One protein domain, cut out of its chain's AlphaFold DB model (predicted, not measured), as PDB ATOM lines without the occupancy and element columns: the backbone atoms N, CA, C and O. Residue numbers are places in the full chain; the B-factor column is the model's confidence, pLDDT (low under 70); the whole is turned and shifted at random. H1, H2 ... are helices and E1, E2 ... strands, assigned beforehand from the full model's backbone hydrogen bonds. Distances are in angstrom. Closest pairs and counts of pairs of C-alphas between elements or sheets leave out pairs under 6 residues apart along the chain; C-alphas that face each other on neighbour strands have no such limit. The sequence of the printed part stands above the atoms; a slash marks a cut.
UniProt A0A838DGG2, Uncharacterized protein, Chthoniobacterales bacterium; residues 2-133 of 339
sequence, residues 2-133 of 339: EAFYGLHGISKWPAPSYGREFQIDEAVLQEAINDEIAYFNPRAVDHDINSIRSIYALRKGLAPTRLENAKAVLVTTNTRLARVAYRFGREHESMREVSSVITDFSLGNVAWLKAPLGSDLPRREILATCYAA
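What this domain is: This is residues 2 to 133 of the 339 residues of an uncharacterized protein of Chthoniobacterales bacterium (UniProt A0A838DGG2). A very small parallel sheet, E1 and E2, lies in the middle, with H3, H4 and H5 packed around it and H2 crossing over H3 and H4. H5 leads away from the sheet to H6, at one far end of the longest axis, where residues 126 to 133 stick out; at the side, H1 sticks out with residues 3 to 7. The printed part has 132 residues with six named helices and two named strands, in the order H1 H2 H3 E1 H4 E2 H5 H6, and its class is mostly helix. It is compact, with a radius of gyration of the C-alphas of 16.4 A, and spans 43 by 34 by 31 A.

How they stand to each other: H1, residues 2 to 7, touches no helix. H2, residues 26 to 36, touches residues 45 to 53 alone of H3, residues 42 to 59, at a steep tilt of 56 degrees, opposite ways; the closest C-alphas, of Glu 26 and Ile 49, are 6.8 A apart. The closest C-alphas of H3 and E1, residues 74 to 76, are those of Ile 55 and Leu 74, 6.7 A apart. H4, residues 79 to 91, touches H2 at a steep tilt of 48 degrees, opposite ways, closest at the C-alphas of Ile 33 and Val 84, 6.2 A. E2, residues 101 to 103, is the parallel neighbour of E1, with N 102 and O 74 at 2.8 A and N 76 and O 102 at 3.1 A, within hydrogen-bond range. E1, H4 and E2 form a strand-helix-strand unit, two parallel neighbour strands with a helix between, whose crossover is right-handed; the closest C-alphas of H4 and E2, of Ala 82 and Val 101, are 5.1 A apart. H5, residues 104 to 114, and H6, residues 121 to 133, form a helical hairpin and only just touch, with 3 pairs of C-alphas within 8 A, made by residues 121 to 122 of H6 alone; the closest are those of Trp 112 and Pro 122, 7.8 A. Every O i to N i+4 pair is within hydrogen-bond range in H4, H5 and H6, against 1 of 2 in H1, 6 of 7 in H2 and 13 of 14 in H3.

Where its parts are: H1 begins at C-alpha 2, (12.767, 6.878, 35.807). H2 is 15.8 A long and H3, the longest helix, 26.9 A. E1 begins at C-alpha 74, (-7.310, 5.778, 29.654). H4 measures 18.6 A, H5 15.4 A and H6 18.0 A, ending at C-alpha 133, (-15.103, 18.399, 54.114).

The domain as a whole: The two C-alphas farthest apart, of Arg 20 and Ala 133, are 48.2 A apart. The printed part has no cut. The links H1 to H2 and H3 to E1 are long. The mean pLDDT of the printed part is 85.8; residues 2 to 3 and 94 to 96 are under 70.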
ATOM      1  N   GLU A   2      13.026   8.305  36.117       58.00
ATOM      2  CA  GLU A   2      12.767   6.878  35.807       58.00
ATOM      3  C   GLU A   2      12.788   5.949  37.033       58.00
ATOM      4  O   GLU A   2      11.929   5.081  37.156       58.00
ATOM      5  N   ALA A   3      13.681   6.202  37.998       63.25
ATOM      6  CA  ALA A   3      13.732   5.452  39.258       63.25
ATOM      7  C   ALA A   3      12.431   5.537  40.087       63.25
ATOM      8  O   ALA A   3      12.090   4.586  40.782       63.25
ATOM      9  N   PHE A   4      11.684   6.646  39.993       71.69
ATOM     10  CA  PHE A   4      10.415   6.830  40.709       71.69
ATOM     11  C   PHE A   4       9.291   5.987  40.093       71.69
ATOM     12  O   PHE A   4       8.537   5.340  40.809       71.69
ATOM     13  N   TYR A   5       9.207   5.937  38.761       72.88
ATOM     14  CA  TYR A   5       8.181   5.156  38.066       72.88
ATOM     15  C   TYR A   5       8.388   3.643  38.227       72.88
ATOM     16  O   TYR A   5       7.419   2.917  38.459       72.88
ATOM     17  N   GLY A   6       9.643   3.180  38.202       74.25
ATOM     18  CA  GLY A   6       9.978   1.763  38.382       74.25
ATOM     19  C   GLY A   6       9.556   1.195  39.742       74.25
ATOM     20  O   GLY A   6       9.049   0.078  39.801       74.25
ATOM     21  N   LEU A   7       9.671   1.981  40.820       78.69
ATOM     22  CA  LEU A   7       9.229   1.596  42.172       78.69
ATOM     23  C   LEU A   7       7.716   1.339  42.269       78.69
ATOM     24  O   LEU A   7       7.273   0.595  43.140       78.69
ATOM     25  N   HIS A   8       6.927   1.935  41.373       78.56
ATOM     26  CA  HIS A   8       5.467   1.825  41.347       78.56
ATOM     27  C   HIS A   8       4.948   0.921  40.220       78.56
ATOM     28  O   HIS A   8       3.749   0.909  39.951       78.56
ATOM     29  N   GLY A   9       5.833   0.180  39.541       83.19
ATOM     30  CA  GLY A   9       5.454  -0.672  38.410       83.19
ATOM     31  C   GLY A   9       4.978   0.108  37.179       83.19
ATOM     32  O   GLY A   9       4.301  -0.449  36.318       83.19
ATOM     33  N   ILE A  10       5.314   1.398  37.081       87.12
ATOM     34  CA  ILE A  10       4.944   2.257  35.955       87.12
ATOM     35  C   ILE A  10       6.065   2.202  34.915       87.12
ATOM     36  O   ILE A  10       7.230   2.451  35.222       87.12
ATOM     37  N   SER A  11       5.708   1.917  33.662       88.50
ATOM     38  CA  SER A  11       6.629   1.939  32.521       88.50
ATOM     39  C   SER A  11       6.168   2.951  31.476       88.50
ATOM     40  O   SER A  11       4.970   3.128  31.247       88.50
ATOM     41  N   LYS A  12       7.122   3.644  30.850       87.69
ATOM     42  CA  LYS A  12       6.845   4.620  29.793       87.69
ATOM     43  C   LYS A  12       6.936   3.941  28.431       87.69
ATOM     44  O   LYS A  12       7.935   3.297  28.132       87.69
ATOM     45  N   TRP A  13       5.919   4.147  27.600       86.50
ATOM     46  CA  TRP A  13       5.852   3.619  26.238       86.50
ATOM     47  C   TRP A  13       5.662   4.756  25.227       86.50
ATOM     48  O   TRP A  13       5.034   5.765  25.564       86.50
ATOM     49  N   PRO A  14       6.208   4.634  24.003       88.12
ATOM     50  CA  PRO A  14       5.892   5.563  22.924       88.12
ATOM     51  C   PRO A  14       4.411   5.455  22.534       88.12
ATOM     52  O   PRO A  14       3.779   4.413  22.728       88.12
ATOM     53  N   ALA A  15       3.864   6.530  21.963       86.38
ATOM     54  CA  ALA A  15       2.501   6.527  21.442       86.38
ATOM     55  C   ALA A  15       2.335   5.440  20.356       86.38
ATOM     56  O   ALA A  15       3.263   5.219  19.570       86.38
ATOM     57  N   PRO A  16       1.181   4.751  20.303       88.06
ATOM     58  CA  PRO A  16       0.943   3.704  19.317       88.06
ATOM     59  C   PRO A  16       0.904   4.276  17.895       88.06
ATOM     60  O   PRO A  16       0.468   5.404  17.671       88.06
ATOM     61  N   SER A  17       1.310   3.471  16.914       85.00
ATOM     62  CA  SER A  17       1.112   3.787  15.498       85.00
ATOM     63  C   SER A  17      -0.368   3.676  15.123       85.00
ATOM     64  O   SER A  17      -1.009   2.674  15.452       85.00
ATOM     65  N   TYR A  18      -0.890   4.648  14.378       81.25
ATOM     66  CA  TYR A  18      -2.284   4.655  13.936       81.25
ATOM     67  C   TYR A  18      -2.420   3.974  12.570       81.25
ATOM     68  O   TYR A  18      -1.878   4.446  11.573       81.25
ATOM     69  N   GLY A  19      -3.129   2.844  12.529       76.19
ATOM     70  CA  GLY A  19      -3.571   2.216  11.283       76.19
ATOM     71  C   GLY A  19      -4.988   2.670  10.938       76.19
ATOM     72  O   GLY A  19      -5.802   2.847  11.843       76.19
ATOM     73  N   ARG A  20      -5.301   2.817   9.643       73.75
ATOM     74  CA  ARG A  20      -6.639   3.244   9.179       73.75
ATOM     75  C   ARG A  20      -7.771   2.309   9.628       73.75
ATOM     76  O   ARG A  20      -8.906   2.739   9.722       73.75
ATOM     77  N   GLU A  21      -7.452   1.050   9.916       74.06
ATOM     78  CA  GLU A  21      -8.413  -0.001  10.282       74.06
ATOM     79  C   GLU A  21      -8.993   0.138  11.700       74.06
ATOM     80  O   GLU A  21     -10.029  -0.451  11.990       74.06
ATOM     81  N   PHE A  22      -8.343   0.901  12.588       75.94
ATOM     82  CA  PHE A  22      -8.757   1.065  13.993       75.94
ATOM     83  C   PHE A  22      -8.860   2.539  14.400       75.94
ATOM     84  O   PHE A  22      -8.710   2.878  15.578       75.94
ATOM     85  N   GLN A  23      -9.032   3.419  13.414       79.75
ATOM     86  CA  GLN A  23      -9.176   4.849  13.633       79.75
ATOM     87  C   GLN A  23     -10.645   5.184  13.895       79.75
ATOM     88  O   GLN A  23     -11.522   4.760  13.150       79.75
ATOM     89  N   ILE A  24     -10.880   5.950  14.955       85.19
ATOM     90  CA  ILE A  24     -12.190   6.504  15.297       85.19
ATOM     91  C   ILE A  24     -12.416   7.826  14.562       85.19
ATOM     92  O   ILE A  24     -11.452   8.488  14.166       85.19
ATOM     93  N   ASP A  25     -13.674   8.242  14.433       87.12
ATOM     94  CA  ASP A  25     -13.999   9.568  13.909       87.12
ATOM     95  C   ASP A  25     -13.653  10.662  14.937       87.12
ATOM     96  O   ASP A  25     -14.374  10.916  15.906       87.12
ATOM     97  N   GLU A  26     -12.495  11.290  14.735       88.62
ATOM     98  CA  GLU A  26     -11.970  12.347  15.602       88.62
ATOM     99  C   GLU A  26     -12.830  13.615  15.561       88.62
ATOM    100  O   GLU A  26     -12.900  14.314  16.569       88.62
ATOM    101  N   ALA A  27     -13.505  13.905  14.442       89.69
ATOM    102  CA  ALA A  27     -14.347  15.092  14.317       89.69
ATOM    103  C   ALA A  27     -15.628  14.943  15.148       89.69
ATOM    104  O   ALA A  27     -15.998  15.860  15.880       89.69
ATOM    105  N   VAL A  28     -16.243  13.759  15.114       89.44
ATOM    106  CA  VAL A  28     -17.424  13.447  15.933       89.44
ATOM    107  C   VAL A  28     -17.072  13.423  17.424       89.44
ATOM    108  O   VAL A  28     -17.809  13.958  18.252       89.44
ATOM    109  N   LEU A  29     -15.918  12.851  17.794       90.00
ATOM    110  CA  LEU A  29     -15.459  12.881  19.185       90.00
ATOM    111  C   LEU A  29     -15.177  14.315  19.659       90.00
ATOM    112  O   LEU A  29     -15.522  14.672  20.784       90.00
ATOM    113  N   GLN A  30     -14.560  15.137  18.809       91.75
ATOM    114  CA  GLN A  30     -14.274  16.542  19.087       91.75
ATOM    115  C   GLN A  30     -15.551  17.347  19.358       91.75
ATOM    116  O   GLN A  30     -15.574  18.145  20.297       91.75
ATOM    117  N   GLU A  31     -16.604  17.133  18.568       91.06
ATOM    118  CA  GLU A  31     -17.917  17.753  18.770       91.06
ATOM    119  C   GLU A  31     -18.527  17.322  20.110       91.06
ATOM    120  O   GLU A  31     -18.810  18.165  20.960       91.06
ATOM    121  N   ALA A  32     -18.575  16.011  20.378       89.56
ATOM    122  CA  ALA A  32     -19.111  15.474  21.629       89.56
ATOM    123  C   ALA A  32     -18.357  15.964  22.883       89.56
ATOM    124  O   ALA A  32     -18.944  16.086  23.961       89.56
ATOM    125  N   ILE A  33     -17.050  16.227  22.763       91.56
ATOM    126  CA  ILE A  33     -16.245  16.822  23.835       91.56
ATOM    127  C   ILE A  33     -16.606  18.298  24.031       91.56
ATOM    128  O   ILE A  33     -16.803  18.720  25.174       91.56
ATOM    129  N   ASN A  34     -16.706  19.070  22.947       90.81
ATOM    130  CA  ASN A  34     -17.017  20.500  23.004       90.81
ATOM    131  C   ASN A  34     -18.412  20.777  23.582       90.81
ATOM    132  O   ASN A  34     -18.588  21.780  24.274       90.81
ATOM    133  N   ASP A  35     -19.365  19.872  23.364       89.25
ATOM    134  CA  ASP A  35     -20.726  19.986  23.896       89.25
ATOM    135  C   ASP A  35     -20.798  19.872  25.429       89.25
ATOM    136  O   ASP A  35     -21.670  20.469  26.061       89.25
ATOM    137  N   GLU A  36     -19.887  19.123  26.064       88.19
ATOM    138  CA  GLU A  36     -19.907  18.906  27.524       88.19
ATOM    139  C   GLU A  36     -18.800  19.621  28.301       88.19
ATOM    140  O   GLU A  36     -18.920  19.844  29.518       88.19
ATOM    141  N   ILE A  37     -17.684  19.927  27.643       89.38
ATOM    142  CA  ILE A  37     -16.462  20.366  28.310       89.38
ATOM    143  C   ILE A  37     -15.960  21.658  27.674       89.38
ATOM    144  O   ILE A  37     -15.430  21.682  26.568       89.38
ATOM    145  N   ALA A  38     -16.048  22.742  28.443       87.38
ATOM    146  CA  ALA A  38     -15.413  24.004  28.097       87.38
ATOM    147  C   ALA A  38     -13.930  23.966  28.494       87.38
ATOM    148  O   ALA A  38     -13.585  24.122  29.670       87.38
ATOM    149  N   TYR A  39     -13.045  23.760  27.520       84.44
ATOM    150  CA  TYR A  39     -11.605  23.871  27.734       84.44
ATOM    151  C   TYR A  39     -11.146  25.323  27.620       84.44
ATOM    152  O   TYR A  39     -11.469  26.021  26.664       84.44
ATOM    153  N   PHE A  40     -10.322  25.767  28.571       79.38
ATOM    154  CA  PHE A  40      -9.661  27.073  28.491       79.38
ATOM    155  C   PHE A  40      -8.490  27.072  27.491       79.38
ATOM    156  O   PHE A  40      -8.189  28.088  26.874       79.38
ATOM    157  N   ASN A  41      -7.823  25.923  27.323       85.75
ATOM    158  CA  ASN A  41      -6.706  25.745  26.396       85.75
ATOM    159  C   ASN A  41      -7.136  24.858  25.213       85.75
ATOM    160  O   ASN A  41      -7.393  23.675  25.439       85.75
ATOM    161  N   PRO A  42      -7.134  25.364  23.966       80.81
ATOM    162  CA  PRO A  42      -7.524  24.586  22.787       80.81
ATOM    163  C   PRO A  42      -6.712  23.297  22.595       80.81
ATOM    164  O   PRO A  42      -7.272  22.265  22.246       80.81
ATOM    165  N   ARG A  43      -5.409  23.309  22.922       88.62
ATOM    166  CA  ARG A  43      -4.541  22.122  22.788       88.62
ATOM    167  C   ARG A  43      -4.923  20.980  23.726       88.62
ATOM    168  O   ARG A  43      -4.535  19.841  23.492       88.62
ATOM    169  N   ALA A  44      -5.630  21.274  24.818       88.81
ATOM    170  CA  ALA A  44      -6.064  20.240  25.750       88.81
ATOM    171  C   ALA A  44      -7.044  19.270  25.079       88.81
ATOM    172  O   ALA A  44      -6.987  18.074  25.354       88.81
ATOM    173  N   VAL A  45      -7.864  19.764  24.146       89.44
ATOM    174  CA  VAL A  45      -8.813  18.907  23.440       89.44
ATOM    175  C   VAL A  45      -8.101  17.952  22.494       89.44
ATOM    176  O   VAL A  45      -8.354  16.750  22.538       89.44
ATOM    177  N   ASP A  46      -7.116  18.454  21.741       90.75
ATOM    178  CA  ASP A  46      -6.272  17.618  20.884       90.75
ATOM    179  C   ASP A  46      -5.593  16.504  21.692       90.75
ATOM    180  O   ASP A  46      -5.491  15.362  21.243       90.75
ATOM    181  N   HIS A  47      -5.112  16.810  22.900       91.69
ATOM    182  CA  HIS A  47      -4.478  15.820  23.771       91.69
ATOM    183  C   HIS A  47      -5.458  14.750  24.265       91.69
ATOM    184  O   HIS A  47      -5.102  13.566  24.266       91.69
ATOM    185  N   ASP A  48      -6.676  15.134  24.638       93.06
ATOM    186  CA  ASP A  48      -7.700  14.195  25.097       93.06
ATOM    187  C   ASP A  48      -8.186  13.295  23.951       93.06
ATOM    188  O   ASP A  48      -8.241  12.073  24.115       93.06
ATOM    189  N   ILE A  49      -8.404  13.852  22.754       92.31
ATOM    190  CA  ILE A  49      -8.723  13.082  21.541       92.31
ATOM    191  C   ILE A  49      -7.601  12.099  21.217       92.31
ATOM    192  O   ILE A  49      -7.852  10.907  21.035       92.31
ATOM    193  N   ASN A  50      -6.349  12.564  21.197       92.50
ATOM    194  CA  ASN A  50      -5.193  11.711  20.923       92.50
ATOM    195  C   ASN A  50      -5.067  10.564  21.930       92.50
ATOM    196  O   ASN A  50      -4.737   9.436  21.550       92.50
ATOM    197  N   SER A  51      -5.346  10.837  23.204       93.69
ATOM    198  CA  SER A  51      -5.309   9.838  24.271       93.69
ATOM    199  C   SER A  51      -6.405   8.792  24.088       93.69
ATOM    200  O   SER A  51      -6.113   7.598  24.123       93.69
ATOM    201  N   ILE A  52      -7.642   9.215  23.807       92.75
ATOM    202  CA  ILE A  52      -8.770   8.308  23.551       92.75
ATOM    203  C   ILE A  52      -8.504   7.464  22.303       92.75
ATOM    204  O   ILE A  52      -8.568   6.235  22.365       92.75
ATOM    205  N   ARG A  53      -8.117   8.098  21.191       91.25
ATOM    206  CA  ARG A  53      -7.757   7.428  19.934       91.25
ATOM    207  C   ARG A  53      -6.665   6.379  20.135       91.25
ATOM    208  O   ARG A  53      -6.757   5.278  19.594       91.25
ATOM    209  N   SER A  54      -5.651   6.692  20.940       92.75
ATOM    210  CA  SER A  54      -4.572   5.752  21.265       92.75
ATOM    211  C   SER A  54      -5.095   4.486  21.941       92.75
ATOM    212  O   SER A  54      -4.600   3.397  21.650       92.75
ATOM    213  N   ILE A  55      -6.122   4.584  22.792       92.56
ATOM    214  CA  ILE A  55      -6.741   3.407  23.411       92.56
ATOM    215  C   ILE A  55      -7.416   2.521  22.364       92.56
ATOM    216  O   ILE A  55      -7.202   1.308  22.384       92.56
ATOM    217  N   TYR A  56      -8.172   3.092  21.424       89.94
ATOM    218  CA  TYR A  56      -8.789   2.319  20.337       89.94
ATOM    219  C   TYR A  56      -7.735   1.628  19.459       89.94
ATOM    220  O   TYR A  56      -7.840   0.426  19.199       89.94
ATOM    221  N   ALA A  57      -6.652   2.334  19.119       90.19
ATOM    222  CA  ALA A  57      -5.527   1.764  18.379       90.19
ATOM    223  C   ALA A  57      -4.846   0.607  19.140       90.19
ATOM    224  O   ALA A  57      -4.541  -0.437  18.561       90.19
ATOM    225  N   LEU A  58      -4.644   0.747  20.456       90.88
ATOM    226  CA  LEU A  58      -4.074  -0.311  21.300       90.88
ATOM    227  C   LEU A  58      -5.009  -1.520  21.423       90.88
ATOM    228  O   LEU A  58      -4.533  -2.665  21.428       90.88
ATOM    229  N   ARG A  59      -6.324  -1.278  21.482       89.69
ATOM    230  CA  ARG A  59      -7.369  -2.308  21.529       89.69
ATOM    231  C   ARG A  59      -7.536  -3.058  20.211       89.69
ATOM    232  O   ARG A  59      -7.971  -4.199  20.266       89.69
ATOM    233  N   LYS A  60      -7.150  -2.493  19.060       87.44
ATOM    234  CA  LYS A  60      -7.243  -3.144  17.735       87.44
ATOM    235  C   LYS A  60      -8.637  -3.738  17.457       87.44
ATOM    236  O   LYS A  60      -8.760  -4.917  17.136       87.44
ATOM    237  N   GLY A  61      -9.690  -2.947  17.675       80.50
ATOM    238  CA  GLY A  61     -11.081  -3.367  17.447       80.50
ATOM    239  C   GLY A  61     -11.670  -4.308  18.508       80.50
ATOM    240  O   GLY A  61     -12.800  -4.763  18.363       80.50
ATOM    241  N   LEU A  62     -10.944  -4.603  19.594       82.56
ATOM    242  CA  LEU A  62     -11.496  -5.365  20.714       82.56
ATOM    243  C   LEU A  62     -12.596  -4.565  21.431       82.56
ATOM    244  O   LEU A  62     -12.363  -3.443  21.890       82.56
ATOM    245  N   ALA A  63     -13.759  -5.198  21.605       82.75
ATOM    246  CA  ALA A  63     -14.878  -4.710  22.409       82.75
ATOM    247  C   ALA A  63     -14.966  -5.507  23.732       82.75
ATOM    248  O   ALA A  63     -15.703  -6.490  23.821       82.75
ATOM    249  N   PRO A  64     -14.168  -5.146  24.754       86.12
ATOM    250  CA  PRO A  64     -14.088  -5.896  26.003       86.12
ATOM    251  C   PRO A  64     -15.374  -5.830  26.840       86.12
ATOM    252  O   PRO A  64     -15.968  -4.767  27.024       86.12
ATOM    253  N   THR A  65     -15.726  -6.979  27.420       85.75
ATOM    254  CA  THR A  65     -16.786  -7.155  28.433       85.75
ATOM    255  C   THR A  65     -16.280  -7.002  29.865       85.75
ATOM    256  O   THR A  65     -17.003  -6.645  30.788       85.75
ATOM    257  N   ARG A  66     -14.981  -7.233  30.066       87.44
ATOM    258  CA  ARG A  66     -14.307  -7.143  31.363       87.44
ATOM    259  C   ARG A  66     -13.092  -6.241  31.263       87.44
ATOM    260  O   ARG A  66     -12.386  -6.268  30.254       87.44
ATOM    261  N   LEU A  67     -12.831  -5.479  32.322       89.12
ATOM    262  CA  LEU A  67     -11.725  -4.523  32.368       89.12
ATOM    263  C   LEU A  67     -10.364  -5.208  32.165       89.12
ATOM    264  O   LEU A  67      -9.498  -4.669  31.487       89.12
ATOM    265  N   GLU A  68     -10.212  -6.437  32.658       88.88
ATOM    266  CA  GLU A  68      -8.977  -7.230  32.544       88.88
ATOM    267  C   GLU A  68      -8.669  -7.621  31.097       88.88
ATOM    268  O   GLU A  68      -7.512  -7.778  30.717       88.88
ATOM    269  N   ASN A  69      -9.712  -7.740  30.277       89.00
ATOM    270  CA  ASN A  69      -9.603  -8.112  28.873       89.00
ATOM    271  C   ASN A  69      -9.482  -6.880  27.967       89.00
ATOM    272  O   ASN A  69      -9.350  -7.018  26.752       89.00
ATOM    273  N   ALA A  70      -9.542  -5.672  28.536       88.44
ATOM    274  CA  ALA A  70      -9.604  -4.443  27.763       88.44
ATOM    275  C   ALA A  70      -8.288  -4.058  27.093       88.44
ATOM    276  O   ALA A  70      -8.311  -3.198  26.217       88.44
ATOM    277  N   LYS A  71      -7.162  -4.683  27.474       91.31
ATOM    278  CA  LYS A  71      -5.790  -4.449  26.983       91.31
ATOM    279  C   LYS A  71      -5.227  -3.045  27.246       91.31
ATOM    280  O   LYS A  71      -4.060  -2.924  27.599       91.31
ATOM    281  N   ALA A  72      -6.033  -2.002  27.088       92.69
ATOM    282  CA  ALA A  72      -5.714  -0.618  27.393       92.69
ATOM    283  C   ALA A  72      -6.983   0.139  27.820       92.69
ATOM    284  O   ALA A  72      -8.068  -0.072  27.273       92.69
ATOM    285  N   VAL A  73      -6.838   1.048  28.779       94.00
ATOM    286  CA  VAL A  73      -7.837   2.045  29.189       94.00
ATOM    287  C   VAL A  73      -7.115   3.353  29.467       94.00
ATOM    288  O   VAL A  73      -5.988   3.339  29.962       94.00
ATOM    289  N   LEU A  74      -7.760   4.477  29.175       95.38
ATOM    290  CA  LEU A  74      -7.310   5.778  29.654       95.38
ATOM    291  C   LEU A  74      -7.881   6.002  31.054       95.38
ATOM    292  O   LEU A  74      -9.092   5.901  31.241       95.38
ATOM    293  N   VAL A  75      -7.021   6.319  32.018       95.25
ATOM    294  CA  VAL A  75      -7.429   6.662  33.385       95.25
ATOM    295  C   VAL A  75      -7.388   8.177  33.544       95.25
ATOM    296  O   VAL A  75      -6.385   8.800  33.199       95.25
ATOM    297  N   THR A  76      -8.467   8.774  34.049       94.69
ATOM    298  CA  THR A  76      -8.578  10.230  34.216       94.69
ATOM    299  C   THR A  76      -9.346  10.608  35.479       94.69
ATOM    300  O   THR A  76     -10.232   9.879  35.911       94.69
ATOM    301  N   THR A  77      -9.055  11.776  36.047       91.88
ATOM    302  CA  THR A  77      -9.883  12.405  37.091       91.88
ATOM    303  C   THR A  77     -11.046  13.215  36.497       91.88
ATOM    304  O   THR A  77     -11.960  13.629  37.211       91.88
ATOM    305  N   ASN A  78     -11.051  13.453  35.178       93.12
ATOM    306  CA  ASN A  78     -12.100  14.205  34.497       93.12
ATOM    307  C   ASN A  78     -13.326  13.315  34.225       93.12
ATOM    308  O   ASN A  78     -13.409  12.596  33.226       93.12
ATOM    309  N   THR A  79     -14.316  13.399  35.114       93.31
ATOM    310  CA  THR A  79     -15.562  12.622  35.027       93.31
ATOM    311  C   THR A  79     -16.401  12.949  33.790       93.31
ATOM    312  O   THR A  79     -17.101  12.067  33.287       93.31
ATOM    313  N   ARG A  80     -16.319  14.181  33.266       94.06
ATOM    314  CA  ARG A  80     -17.016  14.575  32.031       94.06
ATOM    315  C   ARG A  80     -16.382  13.903  30.820       94.06
ATOM    316  O   ARG A  80     -17.096  13.308  30.025       94.06
ATOM    317  N   LEU A  81     -15.051  13.884  30.737       94.50
ATOM    318  CA  LEU A  81     -14.346  13.212  29.640       94.50
ATOM    319  C   LEU A  81     -14.663  11.712  29.601       94.50
ATOM    320  O   LEU A  81     -14.971  11.169  28.543       94.50
ATOM    321  N   ALA A  82     -14.653  11.050  30.764       93.62
ATOM    322  CA  ALA A  82     -15.018   9.638  30.860       93.62
ATOM    323  C   ALA A  82     -16.461   9.371  30.394       93.62
ATOM    324  O   ALA A  82     -16.728   8.360  29.740       93.62
ATOM    325  N   ARG A  83     -17.390  10.289  30.690       92.38
ATOM    326  CA  ARG A  83     -18.789  10.217  30.249       92.38
ATOM    327  C   ARG A  83     -18.933  10.412  28.742       92.38
ATOM    328  O   ARG A  83     -19.621   9.610  28.111       92.38
ATOM    329  N   VAL A  84     -18.287  11.432  28.176       93.31
ATOM    330  CA  VAL A  84     -18.288  11.693  26.729       93.31
ATOM    331  C   VAL A  84     -17.755  10.478  25.976       93.31
ATOM    332  O   VAL A  84     -18.436   9.960  25.095       93.31
ATOM    333  N   ALA A  85     -16.597   9.955  26.385       91.56
ATOM    334  CA  ALA A  85     -15.996   8.781  25.760       91.56
ATOM    335  C   ALA A  85     -16.889   7.531  25.854       91.56
ATOM    336  O   ALA A  85     -16.977   6.759  24.899       91.56
ATOM    337  N   TYR A  86     -17.587   7.342  26.980       90.44
ATOM    338  CA  TYR A  86     -18.543   6.247  27.142       90.44
ATOM    339  C   TYR A  86     -19.732   6.362  26.177       90.44
ATOM    340  O   TYR A  86     -20.102   5.365  25.554       90.44
ATOM    341  N   ARG A  87     -20.324   7.556  26.021       89.38
ATOM    342  CA  ARG A  87     -21.424   7.765  25.064       89.38
ATOM    343  C   ARG A  87     -20.964   7.587  23.626       89.38
ATOM    344  O   ARG A  87     -21.572   6.804  22.903       89.38
ATOM    345  N   PHE A  88     -19.845   8.213  23.265       89.44
ATOM    346  CA  PHE A  88     -19.234   8.066  21.948       89.44
ATOM    347  C   PHE A  88     -19.026   6.585  21.598       89.44
ATOM    348  O   PHE A  88     -19.507   6.115  20.569       89.44
ATOM    349  N   GLY A  89     -18.408   5.814  22.501       86.69
ATOM    350  CA  GLY A  89     -18.155   4.391  22.283       86.69
ATOM    351  C   GLY A  89     -19.421   3.531  22.163       86.69
ATOM    352  O   GLY A  89     -19.415   2.524  21.452       86.69
ATOM    353  N   ARG A  90     -20.512   3.920  22.830       84.50
ATOM    354  CA  ARG A  90     -21.811   3.238  22.725       84.50
ATOM    355  C   ARG A  90     -22.536   3.524  21.417       84.50
ATOM    356  O   ARG A  90     -23.161   2.618  20.878       84.50
ATOM    357  N   GLU A  91     -22.495   4.768  20.958       83.25
ATOM    358  CA  GLU A  91     -23.258   5.236  19.797       83.25
ATOM    359  C   GLU A  91     -22.543   4.940  18.476       83.25
ATOM    360  O   GLU A  91     -23.191   4.538  17.514       83.25
ATOM    361  N   HIS A  92     -21.215   5.070  18.445       77.12
ATOM    362  CA  HIS A  92     -20.435   5.045  17.203       77.12
ATOM    363  C   HIS A  92     -19.547   3.799  17.059       77.12
ATOM    364  O   HIS A  92     -19.259   3.383  15.944       77.12
ATOM    365  N   GLU A  93     -19.171   3.138  18.163       70.94
ATOM    366  CA  GLU A  93     -18.171   2.049  18.160       70.94
ATOM    367  C   GLU A  93     -18.717   0.695  18.664       70.94
ATOM    368  O   GLU A  93     -17.958  -0.242  18.916       70.94
ATOM    369  N   SER A  94     -20.042   0.562  18.834       59.53
ATOM    370  CA  SER A  94     -20.721  -0.679  19.265       59.53
ATOM    371  C   SER A  94     -20.147  -1.338  20.539       59.53
ATOM    372  O   SER A  94     -20.292  -2.551  20.737       59.53
ATOM    373  N   MET A  95     -19.514  -0.572  21.439       61.38
ATOM    374  CA  MET A  95     -19.004  -1.097  22.710       61.38
ATOM    375  C   MET A  95     -20.157  -1.355  23.680       61.38
ATOM    376  O   MET A  95     -20.915  -0.445  24.015       61.38
ATOM    377  N   ARG A  96     -20.280  -2.595  24.169       58.91
ATOM    378  CA  ARG A  96     -21.397  -2.970  25.050       58.91
ATOM    379  C   ARG A  96     -21.103  -2.863  26.544       58.91
ATOM    380  O   ARG A  96     -22.061  -2.758  27.299       58.91
ATOM    381  N   GLU A  97     -19.843  -2.850  26.995       71.50
ATOM    382  CA  GLU A  97     -19.578  -3.033  28.436       71.50
ATOM    383  C   GLU A  97     -18.402  -2.218  29.018       71.50
ATOM    384  O   GLU A  97     -18.618  -1.521  30.008       71.50
ATOM    385  N   VAL A  98     -17.188  -2.212  28.434       86.25
ATOM    386  CA  VAL A  98     -16.041  -1.461  29.010       86.25
ATOM    387  C   VAL A  98     -15.585  -0.288  28.137       86.25
ATOM    388  O   VAL A  98     -14.981  -0.467  27.076       86.25
ATOM    389  N   SER A  99     -15.798   0.927  28.651       90.94
ATOM    390  CA  SER A  99     -15.382   2.198  28.037       90.94
ATOM    391  C   SER A  99     -13.880   2.256  27.714       90.94
ATOM    392  O   SER A  99     -13.054   1.608  28.367       90.94
ATOM    393  N   SER A 100     -13.509   3.056  26.712       91.56
ATOM    394  CA  SER A 100     -12.114   3.410  26.409       91.56
ATOM    395  C   SER A 100     -11.481   4.270  27.511       91.56
ATOM    396  O   SER A 100     -10.272   4.187  27.737       91.56
ATOM    397  N   VAL A 101     -12.302   5.027  28.243       94.44
ATOM    398  CA  VAL A 101     -11.893   5.903  29.347       94.44
ATOM    399  C   VAL A 101     -12.598   5.485  30.633       94.44
ATOM    400  O   VAL A 101     -13.817   5.306  30.651       94.44
ATOM    401  N   ILE A 102     -11.838   5.359  31.717       94.25
ATOM    402  CA  ILE A 102     -12.329   5.071  33.064       94.25
ATOM    403  C   ILE A 102     -11.861   6.166  34.021       94.25
ATOM    404  O   ILE A 102     -10.770   6.718  33.868       94.25
ATOM    405  N   THR A 103     -12.685   6.495  35.014       94.75
ATOM    406  CA  THR A 103     -12.237   7.408  36.068       94.75
ATOM    407  C   THR A 103     -11.286   6.690  37.020       94.75
ATOM    408  O   THR A 103     -11.414   5.483  37.237       94.75
ATOM    409  N   ASP A 104     -10.341   7.419  37.600       90.50
ATOM    410  CA  ASP A 104      -9.492   6.925  38.687       90.50
ATOM    411  C   ASP A 104     -10.325   6.350  39.844       90.50
ATOM    412  O   ASP A 104     -10.046   5.246  40.311       90.50
ATOM    413  N   PHE A 105     -11.417   7.026  40.208       86.94
ATOM    414  CA  PHE A 105     -12.383   6.564  41.203       86.94
ATOM    415  C   PHE A 105     -13.035   5.225  40.820       86.94
ATOM    416  O   PHE A 105     -13.037   4.274  41.604       86.94
ATOM    417  N   SER A 106     -13.570   5.096  39.600       89.25
ATOM    418  CA  SER A 106     -14.186   3.842  39.139       89.25
ATOM    419  C   SER A 106     -13.175   2.697  39.073       89.25
ATOM    420  O   SER A 106     -13.499   1.576  39.464       89.25
ATOM    421  N   LEU A 107     -11.954   2.967  38.603       90.06
ATOM    422  CA  LEU A 107     -10.882   1.976  38.550       90.06
ATOM    423  C   LEU A 107     -10.474   1.520  39.957       90.06
ATOM    424  O   LEU A 107     -10.366   0.317  40.200       90.06
ATOM    425  N   GLY A 108     -10.297   2.470  40.879       86.25
ATOM    426  CA  GLY A 108      -9.990   2.207  42.283       86.25
ATOM    427  C   GLY A 108     -11.055   1.337  42.947       86.25
ATOM    428  O   GLY A 108     -10.720   0.330  43.570       86.25
ATOM    429  N   ASN A 109     -12.334   1.647  42.724       85.12
ATOM    430  CA  ASN A 109     -13.452   0.857  43.242       85.12
ATOM    431  C   ASN A 109     -13.478  -0.574  42.695       85.12
ATOM    432  O   ASN A 109     -13.670  -1.515  43.462       85.12
ATOM    433  N   VAL A 110     -13.254  -0.768  41.390       87.44
ATOM    434  CA  VAL A 110     -13.181  -2.117  40.800       87.44
ATOM    435  C   VAL A 110     -12.005  -2.901  41.384       87.44
ATOM    436  O   VAL A 110     -12.171  -4.065  41.749       87.44
ATOM    437  N   ALA A 111     -10.832  -2.273  41.509       84.75
ATOM    438  CA  ALA A 111      -9.657  -2.903  42.103       84.75
ATOM    439  C   ALA A 111      -9.909  -3.303  43.567       84.75
ATOM    440  O   ALA A 111      -9.586  -4.422  43.965       84.75
ATOM    441  N   TRP A 112     -10.547  -2.426  44.346       82.94
ATOM    442  CA  TRP A 112     -10.917  -2.703  45.730       82.94
ATOM    443  C   TRP A 112     -11.933  -3.842  45.851       82.94
ATOM    444  O   TRP A 112     -11.692  -4.780  46.604       82.94
ATOM    445  N   LEU A 113     -13.023  -3.829  45.075       84.88
ATOM    446  CA  LEU A 113     -14.033  -4.898  45.102       84.88
ATOM    447  C   LEU A 113     -13.444  -6.272  44.757       84.88
ATOM    448  O   LEU A 113     -13.934  -7.294  45.233       84.88
ATOM    449  N   LYS A 114     -12.382  -6.308  43.945       85.62
ATOM    450  CA  LYS A 114     -11.673  -7.545  43.600       85.62
ATOM    451  C   LYS A 114     -10.675  -8.009  44.657       85.62
ATOM    452  O   LYS A 114     -10.397  -9.202  44.720       85.62
ATOM    453  N   ALA A 115     -10.142  -7.101  45.470       82.88
ATOM    454  CA  ALA A 115      -9.160  -7.410  46.505       82.88
ATOM    455  C   ALA A 115      -9.340  -6.510  47.747       82.88
ATOM    456  O   ALA A 115      -8.464  -5.695  48.056       82.88
ATOM    457  N   PRO A 116     -10.444  -6.661  48.504       74.00
ATOM    458  CA  PRO A 116     -10.819  -5.706  49.549       74.00
ATOM    459  C   PRO A 116      -9.850  -5.682  50.736       74.00
ATOM    460  O   PRO A 116      -9.703  -4.653  51.387       74.00
ATOM    461  N   LEU A 117      -9.158  -6.798  50.995       77.50
ATOM    462  CA  LEU A 117      -8.147  -6.925  52.052       77.50
ATOM    463  C   LEU A 117      -6.737  -6.511  51.597       77.50
ATOM    464  O   LEU A 117      -5.824  -6.452  52.415       77.50
ATOM    465  N   GLY A 118      -6.539  -6.258  50.300       74.81
ATOM    466  CA  GLY A 118      -5.224  -5.991  49.714       74.81
ATOM    467  C   GLY A 118      -4.829  -4.515  49.667       74.81
ATOM    468  O   GLY A 118      -3.721  -4.209  49.234       74.81
ATOM    469  N   SER A 119      -5.715  -3.592  50.060       72.44
ATOM    470  CA  SER A 119      -5.496  -2.155  49.873       72.44
ATOM    471  C   SER A 119      -6.047  -1.307  51.020       72.44
ATOM    472  O   SER A 119      -7.197  -1.449  51.421       72.44
ATOM    473  N   ASP A 120      -5.233  -0.359  51.488       80.69
ATOM    474  CA  ASP A 120      -5.607   0.702  52.440       80.69
ATOM    475  C   ASP A 120      -6.283   1.905  51.737       80.69
ATOM    476  O   ASP A 120      -6.600   2.915  52.364       80.69
ATOM    477  N   LEU A 121      -6.499   1.822  50.416       78.62
ATOM    478  CA  LEU A 121      -7.050   2.909  49.600       78.62
ATOM    479  C   LEU A 121      -8.414   3.427  50.099       78.62
ATOM    480  O   LEU A 121      -8.515   4.643  50.256       78.62
ATOM    481  N   PRO A 122      -9.415   2.586  50.440       75.44
ATOM    482  CA  PRO A 122     -10.709   3.090  50.914       75.44
ATOM    483  C   PRO A 122     -10.588   3.897  52.205       75.44
ATOM    484  O   PRO A 122     -11.225   4.934  52.363       75.44
ATOM    485  N   ARG A 123      -9.723   3.462  53.132       83.00
ATOM    486  CA  ARG A 123      -9.462   4.206  54.368       83.00
ATOM    487  C   ARG A 123      -8.855   5.570  54.054       83.00
ATOM    488  O   ARG A 123      -9.292   6.572  54.614       83.00
ATOM    489  N   ARG A 124      -7.859   5.622  53.164       86.50
ATOM    490  CA  ARG A 124      -7.217   6.879  52.745       86.50
ATOM    491  C   ARG A 124      -8.185   7.806  52.022       86.50
ATOM    492  O   ARG A 124      -8.121   9.009  52.235       86.50
ATOM    493  N   GLU A 125      -9.084   7.261  51.216       82.50
ATOM    494  CA  GLU A 125     -10.107   8.023  50.506       82.50
ATOM    495  C   GLU A 125     -11.157   8.607  51.456       82.50
ATOM    496  O   GLU A 125     -11.483   9.789  51.350       82.50
ATOM    497  N   ILE A 126     -11.618   7.832  52.445       85.69
ATOM    498  CA  ILE A 126     -12.492   8.339  53.513       85.69
ATOM    499  C   ILE A 126     -11.783   9.463  54.269       85.69
ATOM    500  O   ILE A 126     -12.352  10.537  54.435       85.69
ATOM    501  N   LEU A 127     -10.521   9.264  54.670       91.00
ATOM    502  CA  LEU A 127      -9.738  10.295  55.354       91.00
ATOM    503  C   LEU A 127      -9.559  11.553  54.494       91.00
ATOM    504  O   LEU A 127      -9.717  12.656  55.006       91.00
ATOM    505  N   ALA A 128      -9.272  11.401  53.200       88.31
ATOM    506  CA  ALA A 128      -9.144  12.516  52.269       88.31
ATOM    507  C   ALA A 128     -10.473  13.264  52.092       88.31
ATOM    508  O   ALA A 128     -10.488  14.493  52.093       88.31
ATOM    509  N   THR A 129     -11.588  12.536  52.010       88.44
ATOM    510  CA  THR A 129     -12.935  13.108  51.896       88.44
ATOM    511  C   THR A 129     -13.324  13.857  53.169       88.44
ATOM    512  O   THR A 129     -13.770  14.999  53.094       88.44
ATOM    513  N   CYS A 130     -13.091  13.267  54.346       91.38
ATOM    514  CA  CYS A 130     -13.286  13.933  55.634       91.38
ATOM    515  C   CYS A 130     -12.404  15.180  55.750       91.38
ATOM    516  O   CYS A 130     -12.886  16.235  56.150       91.38
ATOM    517  N   TYR A 131     -11.133  15.086  55.354       90.62
ATOM    518  CA  TYR A 131     -10.222  16.225  55.362       90.62
ATOM    519  C   TYR A 131     -10.711  17.352  54.452       90.62
ATOM    520  O   TYR A 131     -10.697  18.502  54.878       90.62
ATOM    521  N   ALA A 132     -11.169  17.033  53.237       89.19
ATOM    522  CA  ALA A 132     -11.725  18.004  52.298       89.19
ATOM    523  C   ALA A 132     -13.014  18.653  52.827       89.19
ATOM    524  O   ALA A 132     -13.187  19.857  52.670       89.19
ATOM    525  N   ALA A 133     -13.881  17.885  53.494       89.38
ATOM    526  CA  ALA A 133     -15.103  18.399  54.114       89.38
ATOM    527  C   ALA A 133     -14.829  19.344  55.297       89.38
ATOM    528  O   ALA A 133     -15.619  20.245  55.558       89.38
TER     529      ALA A 133